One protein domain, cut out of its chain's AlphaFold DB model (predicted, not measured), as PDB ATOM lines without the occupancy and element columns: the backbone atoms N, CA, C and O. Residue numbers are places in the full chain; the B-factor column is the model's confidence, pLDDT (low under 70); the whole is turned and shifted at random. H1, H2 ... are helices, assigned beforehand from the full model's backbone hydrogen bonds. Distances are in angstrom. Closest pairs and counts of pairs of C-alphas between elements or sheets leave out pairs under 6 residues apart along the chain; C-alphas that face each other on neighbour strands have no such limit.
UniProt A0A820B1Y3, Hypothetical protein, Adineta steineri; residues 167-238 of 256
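This is residues 167 to 238 of the 256 residues of the protein "Hypothetical protein" of Adineta steineri (UniProt A0A820B1Y3). Three helices stand side by side as a small, nearly aligned bundle, their centres making a triangle, with H2 running the opposite way to H1 and H3. The opening stretch, residues 167 to 180, crosses over H3 and H1 on the side away from H2, and at one end of the bundle residues 211 to 216, between H2 and H3, stick out. The printed part has 72 residues with three named helices, in the order H1, H2, H3, and no named strand; the class is all helix, though the helices hold 35 residues, under half. The whole is compact, with a radius of gyration of the C-alphas of 12.3 A, and elongated, spanning 38 by 24 by 20 A.

Residues 167 to 180 hold no named element. H1 is residues 181 to 188, 10.5 A long, beginning at C-alpha 181 (133.827, 109.317, 131.604). H2 is residues 195 to 209, 21.0 A. H3 is residues 220 to 231, 16.7 A, ending at C-alpha 231 (122.806, 113.672, 119.772).

H1 and H2 form a helical hairpin and touch, at a shallow tilt of 18 degrees, opposite ways; their closest C-alphas are those of Ser 188 and Pro 197, 4.8 A apart. H2 and H3 form another, touching at a shallow tilt of 7 degrees, opposite ways; their closest C-alphas, Ile 200 and Ala 224, are 5.7 A apart. H1 and H3 touch and run the same way at a shallow tilt of 21 degrees; their closest C-alphas, Trp 181 and Leu 221, are 7.1 A apart. Every O i to N i+4 pair is within hydrogen-bond range in H1 and H3, and 10 of 11 in H2.

The two C-alphas farthest apart, those of Gln 213 and Asp 235, are 38.1 A apart. The printed part has no cut, and both links between helices are short. The mean pLDDT of the printed part is 91.7; residues 235 to 236 are under 70.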
ATOM      1  N   GLN A 167     135.631 107.970 113.821       93.06
ATOM      2  CA  GLN A 167     136.496 108.885 114.557       93.06
ATOM      3  C   GLN A 167     135.654 109.732 115.502       93.06
ATOM      4  O   GLN A 167     134.692 110.368 115.081       93.06
ATOM      5  N   VAL A 168     136.047 109.745 116.771       94.56
ATOM      6  CA  VAL A 168     135.413 110.577 117.793       94.56
ATOM      7  C   VAL A 168     135.687 112.047 117.487       94.56
ATOM      8  O   VAL A 168     136.821 112.414 117.157       94.56
ATOM      9  N   SER A 169     134.664 112.889 117.605       93.31
ATOM     10  CA  SER A 169     134.824 114.326 117.419       93.31
ATOM     11  C   SER A 169     135.777 114.918 118.461       93.31
ATOM     12  O   SER A 169     135.947 114.415 119.573       93.31
ATOM     13  N   LYS A 170     136.391 116.056 118.124       90.62
ATOM     14  CA  LYS A 170     137.241 116.781 119.079       90.62
ATOM     15  C   LYS A 170     136.463 117.290 120.296       90.62
ATOM     16  O   LYS A 170     137.072 117.482 121.340       90.62
ATOM     17  N   GLU A 171     135.159 117.514 120.158       90.75
ATOM     18  CA  GLU A 171     134.306 118.048 121.222       90.75
ATOM     19  C   GLU A 171     134.095 117.033 122.351       90.75
ATOM     20  O   GLU A 171     134.142 117.399 123.526       90.75
ATOM     21  N   HIS A 172     133.935 115.753 122.003       92.38
ATOM     22  CA  HIS A 172     133.632 114.690 122.965       92.38
ATOM     23  C   HIS A 172     134.798 113.714 123.202       92.38
ATOM     24  O   HIS A 172     134.639 112.729 123.926       92.38
ATOM     25  N   SER A 173     135.986 113.959 122.634       90.06
ATOM     26  CA  SER A 173     137.149 113.072 122.811       90.06
ATOM     27  C   SER A 173     137.650 113.026 124.257       90.06
ATOM     28  O   SER A 173     138.050 111.961 124.728       90.06
ATOM     29  N   TYR A 174     137.634 114.172 124.949       88.19
ATOM     30  CA  TYR A 174     138.148 114.364 126.311       88.19
ATOM     31  C   TYR A 174     139.506 113.683 126.563       88.19
ATOM     32  O   TYR A 174     139.757 113.187 127.662       88.19
ATOM     33  N   SER A 175     140.385 113.655 125.552       80.25
ATOM     34  CA  SER A 175     141.661 112.921 125.591       80.25
ATOM     35  C   SER A 175     142.585 113.358 126.726       80.25
ATOM     36  O   SER A 175     143.381 112.560 127.211       80.25
ATOM     37  N   ASP A 176     142.453 114.612 127.157       84.31
ATOM     38  CA  ASP A 176     143.302 115.225 128.179       84.31
ATOM     39  C   ASP A 176     142.711 115.086 129.596       84.31
ATOM     40  O   ASP A 176     143.332 115.490 130.581       84.31
ATOM     41  N   ALA A 177     141.504 114.522 129.730       87.81
ATOM     42  CA  ALA A 177     140.859 114.326 131.021       87.81
ATOM     43  C   ALA A 177     141.453 113.118 131.758       87.81
ATOM     44  O   ALA A 177     141.571 112.026 131.207       87.81
ATOM     45  N   GLN A 178     141.724 113.273 133.059       91.56
ATOM     46  CA  GLN A 178     142.171 112.162 133.912       91.56
ATOM     47  C   GLN A 178     141.155 111.008 133.943       91.56
ATOM     48  O   GLN A 178     141.531 109.841 134.033       91.56
ATOM     49  N   ASN A 179     139.863 111.339 133.878       93.25
ATOM     50  CA  ASN A 179     138.789 110.378 133.694       93.25
ATOM     51  C   ASN A 179     137.853 110.882 132.584       93.25
ATOM     52  O   ASN A 179     137.033 111.763 132.856       93.25
ATOM     53  N   PRO A 180     137.935 110.328 131.361       93.62
ATOM     54  CA  PRO A 180     137.125 110.783 130.232       93.62
ATOM     55  C   PRO A 180     135.629 110.464 130.386       93.62
ATOM     56  O   PRO A 180     134.807 111.067 129.704       93.62
ATOM     57  N   TRP A 181     135.240 109.580 131.315       96.25
ATOM     58  CA  TRP A 181     133.827 109.317 131.604       96.25
ATOM     59  C   TRP A 181     133.132 110.465 132.335       96.25
ATOM     60  O   TRP A 181     131.948 110.695 132.101       96.25
ATOM     61  N   LEU A 182     133.828 111.183 133.223       95.56
ATOM     62  CA  LEU A 182     133.219 112.259 134.013       95.56
ATOM     63  C   LEU A 182     132.612 113.376 133.152       95.56
ATOM     64  O   LEU A 182     131.431 113.659 133.352       95.56
ATOM     65  N   PRO A 183     133.335 113.982 132.189       95.75
ATOM     66  CA  PRO A 183     132.754 115.031 131.355       95.75
ATOM     67  C   PRO A 183     131.620 114.516 130.459       95.75
ATOM     68  O   PRO A 183     130.649 115.237 130.259       95.75
ATOM     69  N   LEU A 184     131.679 113.264 129.979       96.19
ATOM     70  CA  LEU A 184     130.577 112.654 129.219       96.19
ATOM     71  C   LEU A 184     129.310 112.517 130.069       96.19
ATOM     72  O   LEU A 184     128.221 112.869 129.621       96.19
ATOM     73  N   VAL A 185     129.448 112.015 131.300       96.62
ATOM     74  CA  VAL A 185     128.325 111.886 132.234       96.62
ATOM     75  C   VAL A 185     127.751 113.263 132.552       96.62
ATOM     76  O   VAL A 185     126.544 113.439 132.415       96.62
ATOM     77  N   ASP A 186     128.592 114.232 132.910       95.75
ATOM     78  CA  ASP A 186     128.163 115.594 133.252       95.75
ATOM     79  C   ASP A 186     127.426 116.270 132.086       95.75
ATOM     80  O   ASP A 186     126.281 116.697 132.233       95.75
ATOM     81  N   LYS A 187     128.015 116.241 130.884       94.88
ATOM     82  CA  LYS A 187     127.397 116.794 129.673       94.88
ATOM     83  C   LYS A 187     126.072 116.106 129.345       94.88
ATOM     84  O   LYS A 187     125.100 116.792 129.038       94.88
ATOM     85  N   SER A 188     125.989 114.778 129.461       95.25
ATOM     86  CA  SER A 188     124.759 114.032 129.158       95.25
ATOM     87  C   SER A 188     123.570 114.421 130.043       95.25
ATOM     88  O   SER A 188     122.430 114.316 129.606       95.25
ATOM     89  N   LEU A 189     123.811 114.902 131.270       95.06
ATOM     90  CA  LEU A 189     122.752 115.357 132.181       95.06
ATOM     91  C   LEU A 189     122.105 116.672 131.733       95.06
ATOM     92  O   LEU A 189     121.031 117.010 132.226       95.06
ATOM     93  N   THR A 190     122.751 117.404 130.824       93.50
ATOM     94  CA  THR A 190     122.200 118.632 130.240       93.50
ATOM     95  C   THR A 190     121.244 118.358 129.079       93.50
ATOM     96  O   THR A 190     120.567 119.287 128.649       93.50
ATOM     97  N   HIS A 191     121.169 117.105 128.610       93.44
ATOM     98  CA  HIS A 191     120.339 116.735 127.471       93.44
ATOM     99  C   HIS A 191     118.848 116.723 127.836       93.44
ATOM    100  O   HIS A 191     118.476 116.230 128.906       93.44
ATOM    101  N   ARG A 192     117.980 117.214 126.942       91.56
ATOM    102  CA  ARG A 192     116.519 117.253 127.180       91.56
ATOM    103  C   ARG A 192     115.861 115.871 127.236       91.56
ATOM    104  O   ARG A 192     114.917 115.676 127.994       91.56
ATOM    105  N   ASP A 193     116.356 114.943 126.425       91.25
ATOM    106  CA  ASP A 193     115.904 113.552 126.400       91.25
ATOM    107  C   ASP A 193     116.650 112.726 127.457       91.25
ATOM    108  O   ASP A 193     117.871 112.540 127.384       91.25
ATOM    109  N   GLU A 194     115.903 112.191 128.423       90.81
ATOM    110  CA  GLU A 194     116.404 111.379 129.526       90.81
ATOM    111  C   GLU A 194     117.048 110.050 129.098       90.81
ATOM    112  O   GLU A 194     117.773 109.430 129.893       90.81
ATOM    113  N   HIS A 195     116.821 109.592 127.863       93.25
ATOM    114  CA  HIS A 195     117.454 108.393 127.314       93.25
ATOM    115  C   HIS A 195     118.958 108.587 127.118       93.25
ATOM    116  O   HIS A 195     119.713 107.629 127.298       93.25
ATOM    117  N   VAL A 196     119.424 109.811 126.859       95.19
ATOM    118  CA  VAL A 196     120.850 110.114 126.668       95.19
ATOM    119  C   VAL A 196     121.669 109.865 127.939       95.19
ATOM    120  O   VAL A 196     122.508 108.956 127.932       95.19
ATOM    121  N   PRO A 197     121.410 110.529 129.085       96.00
ATOM    122  CA  PRO A 197     122.143 110.238 130.319       96.00
ATOM    123  C   PRO A 197     121.907 108.808 130.824       96.00
ATOM    124  O   PRO A 197     122.720 108.257 131.572       96.00
ATOM    125  N   LYS A 198     120.794 108.166 130.451       95.06
ATOM    126  CA  LYS A 198     120.535 106.746 130.735       95.06
ATOM    127  C   LYS A 198     121.473 105.844 129.924       95.06
ATOM    128  O   LYS A 198     122.082 104.948 130.508       95.06
ATOM    129  N   ALA A 199     121.654 106.099 128.631       96.19
ATOM    130  CA  ALA A 199     122.550 105.340 127.762       96.19
ATOM    131  C   ALA A 199     124.015 105.477 128.200       96.19
ATOM    132  O   ALA A 199     124.684 104.461 128.391       96.19
ATOM    133  N   ILE A 200     124.483 106.699 128.487       97.25
ATOM    134  CA  ILE A 200     125.855 106.936 128.971       97.25
ATOM    135  C   ILE A 200     126.116 106.187 130.285       97.25
ATOM    136  O   ILE A 200     127.085 105.435 130.392       97.25
ATOM    137  N   ARG A 201     125.214 106.297 131.272       96.00
ATOM    138  CA  ARG A 201     125.335 105.546 132.538       96.00
ATOM    139  C   ARG A 201     125.302 104.033 132.333       96.00
ATOM    140  O   ARG A 201     125.983 103.312 133.060       96.00
ATOM    141  N   SER A 202     124.532 103.551 131.362       95.88
ATOM    142  CA  SER A 202     124.456 102.124 131.040       95.88
ATOM    143  C   SER A 202     125.770 101.586 130.502       95.88
ATOM    144  O   SER A 202     126.155 100.484 130.877       95.88
ATOM    145  N   LEU A 203     126.482 102.368 129.688       97.44
ATOM    146  CA  LEU A 203     127.795 101.994 129.166       97.44
ATOM    147  C   LEU A 203     128.863 101.986 130.263       97.44
ATOM    148  O   LEU A 203     129.605 101.013 130.358       97.44
ATOM    149  N   VAL A 204     128.877 102.994 131.148       95.94
ATOM    150  CA  VAL A 204     129.748 103.003 132.344       95.94
ATOM    151  C   VAL A 204     129.496 101.760 133.200       95.94
ATOM    152  O   VAL A 204     130.424 101.084 133.643       95.94
ATOM    153  N   TYR A 205     128.220 101.456 133.450       94.12
ATOM    154  CA  TYR A 205     127.835 100.306 134.253       94.12
ATOM    155  C   TYR A 205     128.216  98.991 133.572       94.12
ATOM    156  O   TYR A 205     128.772  98.120 134.232       94.12
ATOM    157  N   ALA A 206     127.956  98.843 132.273       93.75
ATOM    158  CA  ALA A 206     128.277  97.637 131.520       93.75
ATOM    159  C   ALA A 206     129.789  97.384 131.456       93.75
ATOM    160  O   ALA A 206     130.205  96.256 131.705       93.75
ATOM    161  N   GLU A 207     130.606  98.421 131.238       94.75
ATOM    162  CA  GLU A 207     132.070  98.293 131.226       94.75
ATOM    163  C   GLU A 207     132.603  97.683 132.531       94.75
ATOM    164  O   GLU A 207     133.531  96.879 132.506       94.75
ATOM    165  N   LYS A 208     131.994  98.017 133.676       91.44
ATOM    166  CA  LYS A 208     132.390  97.471 134.982       91.44
ATOM    167  C   LYS A 208     132.195  95.951 135.089       91.44
ATOM    168  O   LYS A 208     132.882  95.321 135.891       91.44
ATOM    169  N   PHE A 209     131.233  95.381 134.361       88.06
ATOM    170  CA  PHE A 209     130.918  93.948 134.405       88.06
ATOM    171  C   PHE A 209     131.503  93.152 133.235       88.06
ATOM    172  O   PHE A 209     131.475  91.924 133.299       88.06
ATOM    173  N   ASP A 210     132.040  93.824 132.214       89.44
ATOM    174  CA  ASP A 210     132.667  93.162 131.073       89.44
ATOM    175  C   ASP A 210     134.032  92.598 131.469       89.44
ATOM    176  O   ASP A 210     134.993  93.330 131.725       89.44
ATOM    177  N   ASN A 211     134.114  91.272 131.511       87.19
ATOM    178  CA  ASN A 211     135.352  90.568 131.830       87.19
ATOM    179  C   ASN A 211     136.227  90.318 130.592       87.19
ATOM    180  O   ASN A 211     137.338  89.800 130.735       87.19
ATOM    181  N   ALA A 212     135.756  90.663 129.386       88.81
ATOM    182  CA  ALA A 212     136.524  90.485 128.162       88.81
ATOM    183  C   ALA A 212     137.794  91.348 128.148       88.81
ATOM    184  O   ALA A 212     137.875  92.419 128.752       88.81
ATOM    185  N   GLN A 213     138.812  90.870 127.432       85.25
ATOM    186  CA  GLN A 213     140.133  91.495 127.369       85.25
ATOM    187  C   GLN A 213     140.603  91.639 125.922       85.25
ATOM    188  O   GLN A 213     140.154  90.935 125.018       85.25
ATOM    189  N   GLY A 214     141.551  92.552 125.706       87.31
ATOM    190  CA  GLY A 214     142.165  92.761 124.397       87.31
ATOM    191  C   GLY A 214     141.136  93.111 123.322       87.31
ATOM    192  O   GLY A 214     140.338  94.027 123.500       87.31
ATOM    193  N   LYS A 215     141.164  92.380 122.202       82.62
ATOM    194  CA  LYS A 215     140.286  92.619 121.043       82.62
ATOM    195  C   LYS A 215     138.817  92.278 121.301       82.62
ATOM    196  O   LYS A 215     137.963  92.761 120.567       82.62
ATOM    197  N   ASP A 216     138.534  91.491 122.337       84.94
ATOM    198  CA  ASP A 216     137.170  91.093 122.682       84.94
ATOM    199  C   ASP A 216     136.487  92.114 123.602       84.94
ATOM    200  O   ASP A 216     135.267  92.072 123.773       84.94
ATOM    201  N   LYS A 217     137.238  93.047 124.204       91.06
ATOM    202  CA  LYS A 217     136.654  94.113 125.021       91.06
ATOM    203  C   LYS A 217     135.949  95.128 124.120       91.06
ATOM    204  O   LYS A 217     136.546  95.646 123.176       91.06
ATOM    205  N   LEU A 218     134.687  95.440 124.422       94.38
ATOM    206  CA  LEU A 218     133.959  96.459 123.664       94.38
ATOM    207  C   LEU A 218     134.531  97.861 123.940       94.38
ATOM    208  O   LEU A 218     134.949  98.152 125.066       94.38
ATOM    209  N   PRO A 219     134.528  98.771 122.952       95.31
ATOM    210  CA  PRO A 219     135.050 100.122 123.129       95.31
ATOM    211  C   PRO A 219     134.000 101.038 123.789       95.31
ATOM    212  O   PRO A 219     133.544 102.002 123.176       95.31
ATOM    213  N   TYR A 220     133.597 100.744 125.032       96.56
ATOM    214  CA  TYR A 220     132.494 101.426 125.737       96.56
ATOM    215  C   TYR A 220     132.592 102.951 125.712       96.56
ATOM    216  O   TYR A 220     131.609 103.622 125.398       96.56
ATOM    217  N   LEU A 221     133.777 103.497 125.996       96.12
ATOM    218  CA  LEU A 221     134.010 104.939 125.964       96.12
ATOM    219  C   LEU A 221     133.781 105.512 124.556       96.12
ATOM    220  O   LEU A 221     133.069 106.497 124.409       96.12
ATOM    221  N   LYS A 222     134.299 104.848 123.514       96.19
ATOM    222  CA  LYS A 222     134.111 105.256 122.110       96.19
ATOM    223  C   LYS A 222     132.634 105.242 121.712       96.19
ATOM    224  O   LYS A 222     132.177 106.135 121.006       96.19
ATOM    225  N   ILE A 223     131.885 104.243 122.181       97.50
ATOM    226  CA  ILE A 223     130.437 104.137 121.960       97.50
ATOM    227  C   ILE A 223     129.701 105.280 122.669       97.50
ATOM    228  O   ILE A 223     128.823 105.899 122.080       97.50
ATOM    229  N   ALA A 224     130.075 105.608 123.906       97.44
ATOM    230  CA  ALA A 224     129.494 106.738 124.626       97.44
ATOM    231  C   ALA A 224     129.749 108.059 123.891       97.44
ATOM    232  O   ALA A 224     128.834 108.855 123.714       97.44
ATOM    233  N   GLN A 225     130.966 108.255 123.392       97.12
ATOM    234  CA  GLN A 225     131.332 109.420 122.589       97.12
ATOM    235  C   GLN A 225     130.547 109.488 121.275       97.12
ATOM    236  O   GLN A 225     130.110 110.564 120.894       97.12
ATOM    237  N   MET A 226     130.290 108.346 120.628       96.44
ATOM    238  CA  MET A 226     129.408 108.263 119.457       96.44
ATOM    239  C   MET A 226     127.984 108.715 119.748       96.44
ATOM    240  O   MET A 226     127.404 109.438 118.939       96.44
ATOM    241  N   ILE A 227     127.425 108.328 120.895       96.25
ATOM    242  CA  ILE A 227     126.103 108.804 121.317       96.25
ATOM    243  C   ILE A 227     126.121 110.329 121.459       96.25
ATOM    244  O   ILE A 227     125.232 110.994 120.933       96.25
ATOM    245  N   MET A 228     127.156 110.891 122.087       95.81
ATOM    246  CA  MET A 228     127.283 112.344 122.242       95.81
ATOM    247  C   MET A 228     127.447 113.063 120.895       95.81
ATOM    248  O   MET A 228     126.731 114.020 120.631       95.81
ATOM    249  N   ASP A 229     128.316 112.568 120.010       94.44
ATOM    250  CA  ASP A 229     128.529 113.118 118.661       94.44
ATOM    251  C   ASP A 229     127.251 113.076 117.803       94.44
ATOM    252  O   ASP A 229     127.010 113.952 116.961       94.44
ATOM    253  N   THR A 230     126.413 112.061 118.033       94.19
ATOM    254  CA  THR A 230     125.156 111.868 117.304       94.19
ATOM    255  C   THR A 230     124.016 112.726 117.842       94.19
ATOM    256  O   THR A 230     123.156 113.091 117.052       94.19
ATOM    257  N   LEU A 231     123.980 113.050 119.138       94.81
ATOM    258  CA  LEU A 231     122.806 113.672 119.772       94.81
ATOM    259  C   LEU A 231     123.033 115.109 120.248       94.81
ATOM    260  O   LEU A 231     122.068 115.822 120.476       94.81
ATOM    261  N   PHE A 232     124.282 115.568 120.322       92.44
ATOM    262  CA  PHE A 232     124.591 116.971 120.588       92.44
ATOM    263  C   PHE A 232     124.985 117.725 119.307       92.44
ATOM    264  O   PHE A 232     125.635 117.144 118.426       92.44
ATOM    265  N   PRO A 233     124.663 119.029 119.199       84.69
ATOM    266  CA  PRO A 233     123.840 119.811 120.135       84.69
ATOM    267  C   PRO A 233     122.331 119.475 120.033       84.69
ATOM    268  O   PRO A 233     121.855 119.089 118.965       84.69
ATOM    269  N   ASP A 234     121.608 119.597 121.155       74.00
ATOM    270  CA  ASP A 234     120.222 119.130 121.399       74.00
ATOM    271  C   ASP A 234     119.132 119.713 120.480       74.00
ATOM    272  O   ASP A 234     117.995 119.231 120.468       74.00
ATOM    273  N   ASP A 235     119.437 120.801 119.780       66.88
ATOM    274  CA  ASP A 235     118.460 121.668 119.126       66.88
ATOM    275  C   ASP A 235     117.821 120.994 117.897       66.88
ATOM    276  O   ASP A 235     116.668 121.274 117.567       66.88
ATOM    277  N   GLU A 236     118.549 120.078 117.249       69.69
ATOM    278  CA  GLU A 236     118.149 119.457 115.974       69.69
ATOM    279  C   GLU A 236     118.385 117.940 115.909       69.69
ATOM    280  O   GLU A 236     117.898 117.281 114.985       69.69
ATOM    281  N   LYS A 237     119.125 117.362 116.863       82.94
ATOM    282  CA  LYS A 237     119.493 115.941 116.842       82.94
ATOM    283  C   LYS A 237     118.647 115.132 117.824       82.94
ATOM    284  O   LYS A 237     118.391 115.557 118.946       82.94
ATOM    285  N   ASP A 238     118.204 113.959 117.382       90.06
ATOM    286  CA  ASP A 238     117.372 113.049 118.167       90.06
ATOM    287  C   ASP A 238     117.572 111.598 117.701       90.06
ATOM    288  O   ASP A 238     118.111 111.333 116.615       90.06
TER     289      ASP A 238